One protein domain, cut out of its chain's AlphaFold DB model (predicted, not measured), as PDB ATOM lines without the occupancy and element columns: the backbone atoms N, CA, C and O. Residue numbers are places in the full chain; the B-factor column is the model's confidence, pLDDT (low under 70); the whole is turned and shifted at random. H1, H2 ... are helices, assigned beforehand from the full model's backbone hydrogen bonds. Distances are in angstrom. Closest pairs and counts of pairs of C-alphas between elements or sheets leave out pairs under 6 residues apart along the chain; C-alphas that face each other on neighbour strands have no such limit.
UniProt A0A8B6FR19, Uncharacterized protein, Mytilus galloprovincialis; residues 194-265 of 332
ATOM      1  N   VAL A 194     199.522 218.663 143.500       62.31
ATOM      2  CA  VAL A 194     199.103 219.536 142.403       62.31
ATOM      3  C   VAL A 194     198.532 220.855 142.932       62.31
ATOM      4  O   VAL A 194     199.025 221.891 142.517       62.31
ATOM      5  N   LYS A 195     197.593 220.832 143.891       64.00
ATOM      6  CA  LYS A 195     197.029 222.029 144.545       64.00
ATOM      7  C   LYS A 195     198.105 222.871 145.240       64.00
ATOM      8  O   LYS A 195     198.183 224.074 145.025       64.00
ATOM      9  N   GLU A 196     198.980 222.235 146.013       70.69
ATOM     10  CA  GLU A 196     200.090 222.926 146.684       70.69
ATOM     11  C   GLU A 196     201.055 223.562 145.662       70.69
ATOM     12  O   GLU A 196     201.451 224.716 145.804       70.69
ATOM     13  N   ILE A 197     201.388 222.850 144.576       69.94
ATOM     14  CA  ILE A 197     202.214 223.385 143.484       69.94
ATOM     15  C   ILE A 197     201.494 224.537 142.766       69.94
ATOM     16  O   ILE A 197     202.148 225.531 142.462       69.94
ATOM     17  N   THR A 198     200.182 224.460 142.518       71.81
ATOM     18  CA  THR A 198     199.408 225.552 141.893       71.81
ATOM     19  C   THR A 198     199.259 226.779 142.788       71.81
ATOM     20  O   THR A 198     199.209 227.890 142.275       71.81
ATOM     21  N   GLU A 199     199.216 226.607 144.112       77.50
ATOM     22  CA  GLU A 199     199.150 227.720 145.071       77.50
ATOM     23  C   GLU A 199     200.519 228.393 145.255       77.50
ATOM     24  O   GLU A 199     200.612 229.616 145.356       77.50
ATOM     25  N   LEU A 200     201.604 227.608 145.270       81.94
ATOM     26  CA  LEU A 200     202.965 228.107 145.499       81.94
ATOM     27  C   LEU A 200     203.694 228.536 144.217       81.94
ATOM     28  O   LEU A 200     204.721 229.220 144.282       81.94
ATOM     29  N   THR A 201     203.215 228.127 143.041       78.06
ATOM     30  CA  THR A 201     203.856 228.435 141.759       78.06
ATOM     31  C   THR A 201     202.832 228.818 140.701       78.06
ATOM     32  O   THR A 201     201.763 228.233 140.596       78.06
ATOM     33  N   HIS A 202     203.176 229.796 139.866       75.06
ATOM     34  CA  HIS A 202     202.286 230.212 138.790       75.06
ATOM     35  C   HIS A 202     202.456 229.339 137.538       75.06
ATOM     36  O   HIS A 202     203.604 229.072 137.160       75.06
ATOM     37  N   PRO A 203     201.364 229.013 136.819       72.88
ATOM     38  CA  PRO A 203     201.405 228.211 135.592       72.88
ATOM     39  C   PRO A 203     202.382 228.735 134.529       72.88
ATOM     40  O   PRO A 203     203.033 227.951 133.846       72.88
ATOM     41  N   TYR A 204     202.592 230.057 134.436       71.94
ATOM     42  CA  TYR A 204     203.561 230.643 133.495       71.94
ATOM     43  C   TYR A 204     205.021 230.240 133.772       71.94
ATOM     44  O   TYR A 204     205.882 230.406 132.903       71.94
ATOM     45  N   LYS A 205     205.332 229.740 134.975       73.31
ATOM     46  CA  LYS A 205     206.653 229.206 135.339       73.31
ATOM     47  C   LYS A 205     206.813 227.740 134.948       73.31
ATOM     48  O   LYS A 205     207.937 227.246 134.928       73.31
ATOM     49  N   TRP A 206     205.722 227.037 134.646       78.19
ATOM     50  CA  TRP A 206     205.767 225.617 134.327       78.19
ATOM     51  C   TRP A 206     206.305 225.424 132.910       78.19
ATOM     52  O   TRP A 206     206.111 226.252 132.013       78.19
ATOM     53  N   ARG A 207     207.061 224.345 132.715       74.81
ATOM     54  CA  ARG A 207     207.691 224.004 131.438       74.81
ATOM     55  C   ARG A 207     207.449 222.536 131.132       74.81
ATOM     56  O   ARG A 207     207.402 221.706 132.036       74.81
ATOM     57  N   TYR A 208     207.298 222.225 129.849       78.62
ATOM     58  CA  TYR A 208     207.171 220.847 129.394       78.62
ATOM     59  C   TYR A 208     208.509 220.117 129.551       78.62
ATOM     60  O   TYR A 208     209.527 220.559 129.018       78.62
ATOM     61  N   CYS A 209     208.494 218.981 130.246       82.62
ATOM     62  CA  CYS A 209     209.605 218.037 130.252       82.62
ATOM     63  C   CYS A 209     209.310 216.924 129.229       82.62
ATOM     64  O   CYS A 209     208.293 216.238 129.375       82.62
ATOM     65  N   PRO A 210     210.142 216.736 128.185       82.75
ATOM     66  CA  PRO A 210     210.005 215.625 127.252       82.75
ATOM     67  C   PRO A 210     209.959 214.281 127.973       82.75
ATOM     68  O   PRO A 210     210.737 214.057 128.896       82.75
ATOM     69  N   THR A 211     209.086 213.383 127.520       78.69
ATOM     70  CA  THR A 211     208.838 212.065 128.130       78.69
ATOM     71  C   THR A 211     210.131 211.271 128.348       78.69
ATOM     72  O   THR A 211     210.386 210.797 129.450       78.69
ATOM     73  N   ASP A 212     211.015 211.218 127.350       82.00
ATOM     74  CA  ASP A 212     212.285 210.477 127.449       82.00
ATOM     75  C   ASP A 212     213.304 211.121 128.409       82.00
ATOM     76  O   ASP A 212     214.297 210.502 128.784       82.00
ATOM     77  N   ASN A 213     213.036 212.356 128.838       85.19
ATOM     78  CA  ASN A 213     213.836 213.116 129.790       85.19
ATOM     79  C   ASN A 213     213.124 213.277 131.145       85.19
ATOM     80  O   ASN A 213     213.639 213.970 132.017       85.19
ATOM     81  N   ASN A 214     211.950 212.680 131.363       86.38
ATOM     82  CA  ASN A 214     211.256 212.797 132.639       86.38
ATOM     83  C   ASN A 214     211.768 211.731 133.624       86.38
ATOM     84  O   ASN A 214     211.444 210.554 133.460       86.38
ATOM     85  N   PRO A 215     212.515 212.090 134.685       84.94
ATOM     86  CA  PRO A 215     212.987 211.102 135.651       84.94
ATOM     87  C   PRO A 215     211.838 210.375 136.367       84.94
ATOM     88  O   PRO A 215     212.026 209.238 136.791       84.94
ATOM     89  N   ALA A 216     210.640 210.965 136.465       80.12
ATOM     90  CA  ALA A 216     209.483 210.288 137.054       80.12
ATOM     91  C   ALA A 216     208.994 209.095 136.207       80.12
ATOM     92  O   ALA A 216     208.495 208.117 136.767       80.12
ATOM     93  N   ASP A 217     209.202 209.121 134.885       80.44
ATOM     94  CA  ASP A 217     208.786 208.036 133.984       80.44
ATOM     95  C   ASP A 217     209.610 206.756 134.196       80.44
ATOM     96  O   ASP A 217     209.148 205.648 133.924       80.44
ATOM     97  N   LEU A 218     210.825 206.890 134.733       78.25
ATOM     98  CA  LEU A 218     211.668 205.755 135.102       78.25
ATOM     99  C   LEU A 218     211.022 204.901 136.200       78.25
ATOM    100  O   LEU A 218     211.122 203.677 136.178       78.25
ATOM    101  N   LEU A 219     210.325 205.538 137.144       68.38
ATOM    102  CA  LEU A 219     209.619 204.828 138.209       68.38
ATOM    103  C   LEU A 219     208.321 204.190 137.710       68.38
ATOM    104  O   LEU A 219     207.977 203.096 138.148       68.38
ATOM    105  N   THR A 220     207.609 204.841 136.788       68.12
ATOM    106  CA  THR A 220     206.321 204.336 136.288       68.12
ATOM    107  C   THR A 220     206.477 203.189 135.290       68.12
ATOM    108  O   THR A 220     205.608 202.323 135.227       68.12
ATOM    109  N   ARG A 221     207.590 203.128 134.544       72.62
ATOM    110  CA  ARG A 221     207.884 202.041 133.588       72.62
ATOM    111  C   ARG A 221     208.537 200.808 134.226       72.62
ATOM    112  O   ARG A 221     208.555 199.752 133.598       72.62
ATOM    113  N   GLY A 222     209.009 200.930 135.468       65.88
ATOM    114  CA  GLY A 222     209.654 199.862 136.235       65.88
ATOM    115  C   GLY A 222     211.143 199.706 135.910       65.88
ATOM    116  O   GLY A 222     211.526 199.507 134.761       65.88
ATOM    117  N   LEU A 223     211.986 199.758 136.946       78.56
ATOM    118  CA  LEU A 223     213.437 199.556 136.866       78.56
ATOM    119  C   LEU A 223     213.909 198.562 137.929       78.56
ATOM    120  O   LEU A 223     213.309 198.462 139.002       78.56
ATOM    121  N   THR A 224     215.014 197.859 137.662       81.25
ATOM    122  CA  THR A 224     215.728 197.122 138.718       81.25
ATOM    123  C   THR A 224     216.502 198.083 139.626       81.25
ATOM    124  O   THR A 224     216.797 199.217 139.245       81.25
ATOM    125  N   ILE A 225     216.865 197.626 140.829       78.38
ATOM    126  CA  ILE A 225     217.645 198.428 141.785       78.38
ATOM    127  C   ILE A 225     218.999 198.832 141.185       78.38
ATOM    128  O   ILE A 225     219.386 199.989 141.324       78.38
ATOM    129  N   GLU A 226     219.692 197.936 140.468       83.25
ATOM    130  CA  GLU A 226     220.971 198.289 139.833       83.25
ATOM    131  C   GLU A 226     220.803 199.342 138.730       83.25
ATOM    132  O   GLU A 226     221.599 200.276 138.640       83.25
ATOM    133  N   GLN A 227     219.751 199.237 137.913       82.44
ATOM    134  CA  GLN A 227     219.469 200.210 136.853       82.44
ATOM    135  C   GLN A 227     219.083 201.577 137.419       82.44
ATOM    136  O   GLN A 227     219.486 202.612 136.889       82.44
ATOM    137  N   PHE A 228     218.311 201.583 138.504       83.25
ATOM    138  CA  PHE A 228     217.947 202.799 139.212       83.25
ATOM    139  C   PHE A 228     219.178 203.476 139.819       83.25
ATOM    140  O   PHE A 228     219.376 204.677 139.634       83.25
ATOM    141  N   ASP A 229     220.044 202.700 140.476       83.38
ATOM    142  CA  ASP A 229     221.259 203.218 141.099       83.38
ATOM    143  C   ASP A 229     222.224 203.821 140.070       83.38
ATOM    144  O   ASP A 229     222.830 204.861 140.318       83.38
ATOM    145  N   GLN A 230     222.308 203.237 138.874       89.00
ATOM    146  CA  GLN A 230     223.163 203.722 137.787       89.00
ATOM    147  C   GLN A 230     222.528 204.841 136.940       89.00
ATOM    148  O   GLN A 230     223.201 205.424 136.087       89.00
ATOM    149  N   SER A 231     221.252 205.179 137.159       87.88
ATOM    150  CA  SER A 231     220.537 206.143 136.321       87.88
ATOM    151  C   SER A 231     221.032 207.577 136.529       87.88
ATOM    152  O   SER A 231     220.742 208.238 137.530       87.88
ATOM    153  N   ILE A 232     221.746 208.096 135.525       88.00
ATOM    154  CA  ILE A 232     222.182 209.498 135.486       88.00
ATOM    155  C   ILE A 232     220.970 210.432 135.417       88.00
ATOM    156  O   ILE A 232     220.952 211.444 136.113       88.00
ATOM    157  N   LEU A 233     219.951 210.073 134.628       87.81
ATOM    158  CA  LEU A 233     218.732 210.868 134.476       87.81
ATOM    159  C   LEU A 233     217.981 211.011 135.807       87.81
ATOM    160  O   LEU A 233     217.537 212.105 136.134       87.81
ATOM    161  N   TRP A 234     217.892 209.943 136.605       87.19
ATOM    162  CA  TRP A 234     217.287 210.009 137.938       87.19
ATOM    163  C   TRP A 234     218.123 210.850 138.908       87.19
ATOM    164  O   TRP A 234     217.602 211.717 139.604       87.19
ATOM    165  N   ARG A 235     219.440 210.610 138.944       85.50
ATOM    166  CA  ARG A 235     220.341 211.237 139.921       85.50
ATOM    167  C   ARG A 235     220.621 212.712 139.654       85.50
ATOM    168  O   ARG A 235     220.843 213.463 140.598       85.50
ATOM    169  N   LYS A 236     220.706 213.109 138.384       86.06
ATOM    170  CA  LYS A 236     221.145 214.452 137.971       86.06
ATOM    171  C   LYS A 236     220.085 215.227 137.193       86.06
ATOM    172  O   LYS A 236     220.282 216.412 136.944       86.06
ATOM    173  N   GLY A 237     218.979 214.584 136.827       87.50
ATOM    174  CA  GLY A 237     217.996 215.167 135.927       87.50
ATOM    175  C   GLY A 237     218.520 215.304 134.492       87.50
ATOM    176  O   GLY A 237     219.626 214.856 134.165       87.50
ATOM    177  N   PRO A 238     217.723 215.915 133.606       88.88
ATOM    178  CA  PRO A 238     218.123 216.181 132.232       88.88
ATOM    179  C   PRO A 238     219.305 217.141 132.150       88.88
ATOM    180  O   PRO A 238     219.388 218.115 132.896       88.88
ATOM    181  N   ASN A 239     220.189 216.923 131.179       86.88
ATOM    182  CA  ASN A 239     221.364 217.771 130.956       86.88
ATOM    183  C   ASN A 239     221.013 219.249 130.690       86.88
ATOM    184  O   ASN A 239     221.771 220.137 131.077       86.88
ATOM    185  N   TRP A 240     219.857 219.520 130.082       87.12
ATOM    186  CA  TRP A 240     219.357 220.870 129.833       87.12
ATOM    187  C   TRP A 240     218.798 221.559 131.081       87.12
ATOM    188  O   TRP A 240     218.694 222.778 131.084       87.12
ATOM    189  N   LEU A 241     218.480 220.842 132.166       85.69
ATOM    190  CA  LEU A 241     217.832 221.440 133.343       85.69
ATOM    191  C   LEU A 241     218.676 222.561 133.971       85.69
ATOM    192  O   LEU A 241     218.138 223.559 134.442       85.69
ATOM    193  N   THR A 242     220.000 222.413 133.924       84.81
ATOM    194  CA  THR A 242     220.962 223.372 134.494       84.81
ATOM    195  C   THR A 242     221.248 224.586 133.608       84.81
ATOM    196  O   THR A 242     221.828 225.556 134.087       84.81
ATOM    197  N   ASP A 243     220.836 224.558 132.339       85.12
ATOM    198  CA  ASP A 243     221.131 225.599 131.355       85.12
ATOM    199  C   ASP A 243     219.833 226.082 130.702       85.12
ATOM    200  O   ASP A 243     219.302 225.447 129.790       85.12
ATOM    201  N   SER A 244     219.337 227.234 131.163       81.75
ATOM    202  CA  SER A 244     218.074 227.823 130.701       81.75
ATOM    203  C   SER A 244     218.032 228.109 129.203       81.75
ATOM    204  O   SER A 244     216.946 228.206 128.638       81.75
ATOM    205  N   THR A 245     219.188 228.223 128.544       85.19
ATOM    206  CA  THR A 245     219.265 228.435 127.090       85.19
ATOM    207  C   THR A 245     218.943 227.173 126.288       85.19
ATOM    208  O   THR A 245     218.609 227.262 125.112       85.19
ATOM    209  N   LYS A 246     219.011 225.997 126.925       84.88
ATOM    210  CA  LYS A 246     218.765 224.682 126.314       84.88
ATOM    211  C   LYS A 246     217.409 224.092 126.686       84.88
ATOM    212  O   LYS A 246     217.149 222.925 126.395       84.88
ATOM    213  N   TRP A 247     216.570 224.852 127.384       85.25
ATOM    214  CA  TRP A 247     215.276 224.355 127.832       85.25
ATOM    215  C   TRP A 247     214.354 224.064 126.638       85.25
ATOM    216  O   TRP A 247     214.351 224.831 125.676       85.25
ATOM    217  N   PRO A 248     213.564 222.973 126.686       82.19
ATOM    218  CA  PRO A 248     212.631 222.626 125.619       82.19
ATOM    219  C   PRO A 248     211.658 223.770 125.308       82.19
ATOM    220  O   PRO A 248     211.070 224.357 126.222       82.19
ATOM    221  N   GLU A 249     211.454 224.058 124.021       71.81
ATOM    222  CA  GLU A 249     210.522 225.103 123.594       71.81
ATOM    223  C   GLU A 249     209.069 224.746 123.935       71.81
ATOM    224  O   GLU A 249     208.610 223.605 123.792       71.81
ATOM    225  N   LEU A 250     208.318 225.753 124.386       63.97
ATOM    226  CA  LEU A 250     206.883 225.630 124.600       63.97
ATOM    227  C   LEU A 250     206.156 225.719 123.255       63.97
ATOM    228  O   LEU A 250     205.971 226.804 122.710       63.97
ATOM    229  N   ASN A 251     205.662 224.591 122.749       59.09
ATOM    230  CA  ASN A 251     204.710 224.633 121.641       59.09
ATOM    231  C   ASN A 251     203.401 225.272 122.124       59.09
ATOM    232  O   ASN A 251     202.777 224.769 123.059       59.09
ATOM    233  N   SER A 252     202.949 226.335 121.449       52.78
ATOM    234  CA  SER A 252     201.739 227.099 121.804       52.78
ATOM    235  C   SER A 252     200.482 226.231 121.976       52.78
ATOM    236  O   SER A 252     199.627 226.556 122.790       52.78
ATOM    237  N   ALA A 253     200.386 225.092 121.277       54.56
ATOM    238  CA  ALA A 253     199.279 224.136 121.402       54.56
ATOM    239  C   ALA A 253     199.262 223.352 122.733       54.56
ATOM    240  O   ALA A 253     198.211 222.886 123.159       54.56
ATOM    241  N   LYS A 254     200.413 223.200 123.406       51.66
ATOM    242  CA  LYS A 254     200.518 222.516 124.709       51.66
ATOM    243  C   LYS A 254     200.219 223.449 125.888       51.66
ATOM    244  O   LYS A 254     199.919 222.966 126.973       51.66
ATOM    245  N   ASN A 255     200.274 224.764 125.668       47.53
ATOM    246  CA  ASN A 255     199.975 225.770 126.687       47.53
ATOM    247  C   ASN A 255     198.472 225.855 126.981       47.53
ATOM    248  O   ASN A 255     198.097 225.948 128.140       47.53
ATOM    249  N   THR A 256     197.612 225.724 125.963       47.91
ATOM    250  CA  THR A 256     196.146 225.765 126.121       47.91
ATOM    251  C   THR A 256     195.626 224.706 127.100       47.91
ATOM    252  O   THR A 256     194.705 224.984 127.855       47.91
ATOM    253  N   VAL A 257     196.258 223.525 127.135       50.28
ATOM    254  CA  VAL A 257     195.906 222.426 128.055       50.28
ATOM    255  C   VAL A 257     196.342 222.721 129.496       50.28
ATOM    256  O   VAL A 257     195.657 222.329 130.433       50.28
ATOM    257  N   LEU A 258     197.470 223.415 129.696       47.25
ATOM    258  CA  LEU A 258     197.931 223.794 131.036       47.25
ATOM    259  C   LEU A 258     197.044 224.877 131.656       47.25
ATOM    260  O   LEU A 258     196.806 224.832 132.856       47.25
ATOM    261  N   THR A 259     196.567 225.836 130.859       44.66
ATOM    262  CA  THR A 259     195.708 226.926 131.346       44.66
ATOM    263  C   THR A 259     194.291 226.441 131.658       44.66
ATOM    264  O   THR A 259     193.735 226.837 132.675       44.66
ATOM    265  N   SER A 260     193.731 225.521 130.859       47.03
ATOM    266  CA  SER A 260     192.393 224.957 131.109       47.03
ATOM    267  C   SER A 260     192.317 224.078 132.363       47.03
ATOM    268  O   SER A 260     191.259 223.963 132.959       47.03
ATOM    269  N   LEU A 261     193.432 223.474 132.793       46.41
ATOM    270  CA  LEU A 261     193.502 222.676 134.028       46.41
ATOM    271  C   LEU A 261     193.448 223.523 135.314       46.41
ATOM    272  O   LEU A 261     193.304 222.964 136.398       46.41
ATOM    273  N   VAL A 262     193.620 224.845 135.207       43.44
ATOM    274  CA  VAL A 262     193.631 225.776 136.348       43.44
ATOM    275  C   VAL A 262     192.253 226.425 136.540       43.44
ATOM    276  O   VAL A 262     191.852 226.649 137.681       43.44
ATOM    277  N   ASP A 263     191.503 226.641 135.452       39.59
ATOM    278  CA  ASP A 263     190.155 227.237 135.481       39.59
ATOM    279  C   ASP A 263     189.050 226.268 135.957       39.59
ATOM    280  O   ASP A 263     188.015 226.717 136.437       39.59
ATOM    281  N   ASP A 264     189.271 224.948 135.933       39.50
ATOM    282  CA  ASP A 264     188.311 223.945 136.449       39.50
ATOM    283  C   ASP A 264     188.269 223.859 137.999       39.50
ATOM    284  O   ASP A 264     187.672 222.943 138.566       39.50
ATOM    285  N   SER A 265     188.914 224.787 138.719       39.66
ATOM    286  CA  SER A 265     189.028 224.751 140.188       39.66
ATOM    287  C   SER A 265     187.943 225.520 140.963       39.66
ATOM    288  O   SER A 265     187.960 225.482 142.193       39.66
TER     289      SER A 265
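This is residues 194 to 265 of the 332 residues of an uncharacterized protein of Mytilus galloprovincialis (UniProt A0A8B6FR19). The longest helix, H5, and the short H1 stand at one end of a loose frame, and the short helices H2, H3 and H4 gather at the other, with two long links, residues 201 to 214 and 237 to 251, joining the ends. The 72 printed residues hold five named helices, H1 to H5 in chain order, and no named strand: all helix. The whole is loose, with a radius of gyration of the C-alphas of 14.8 A and spans of 42 by 29 by 23 A.

H5, residues 252 to 263, and H1, residues 194 to 200, are only just apart, their closest C-alphas 8.0 A from each other. H2, residues 215 to 221, touches H4, residues 232 to 236; their closest C-alphas, of Pro 215 and Trp 234, are 5.0 A apart. H3, residues 225 to 230, is close to H4 but not clearly touching, the C-alphas of Phe 228 and Trp 234 being closest at 7.4 A. Every O i to N i+4 pair is within hydrogen-bond range in H1, H3 and H4, against 2 of 3 in H2 and 3 of 8 in H5, where 3 of 9 O i to N i+3 pairs are.

H5 is 17.9 A long and ends at C-alpha 263, (190.155, 227.237, 135.481). H2 is 10.6 A, H1 9.9 A, from C-alpha 194 at (199.103, 219.536, 142.403), H3 8.6 A and H4 5.6 A.

The C-alphas farthest apart, of Glu 226 and Asp 263, are 42.5 A from each other. The printed part has no cut. Mean pLDDT of the printed part is 72.9, and residues 250 to 265 are among those under 70.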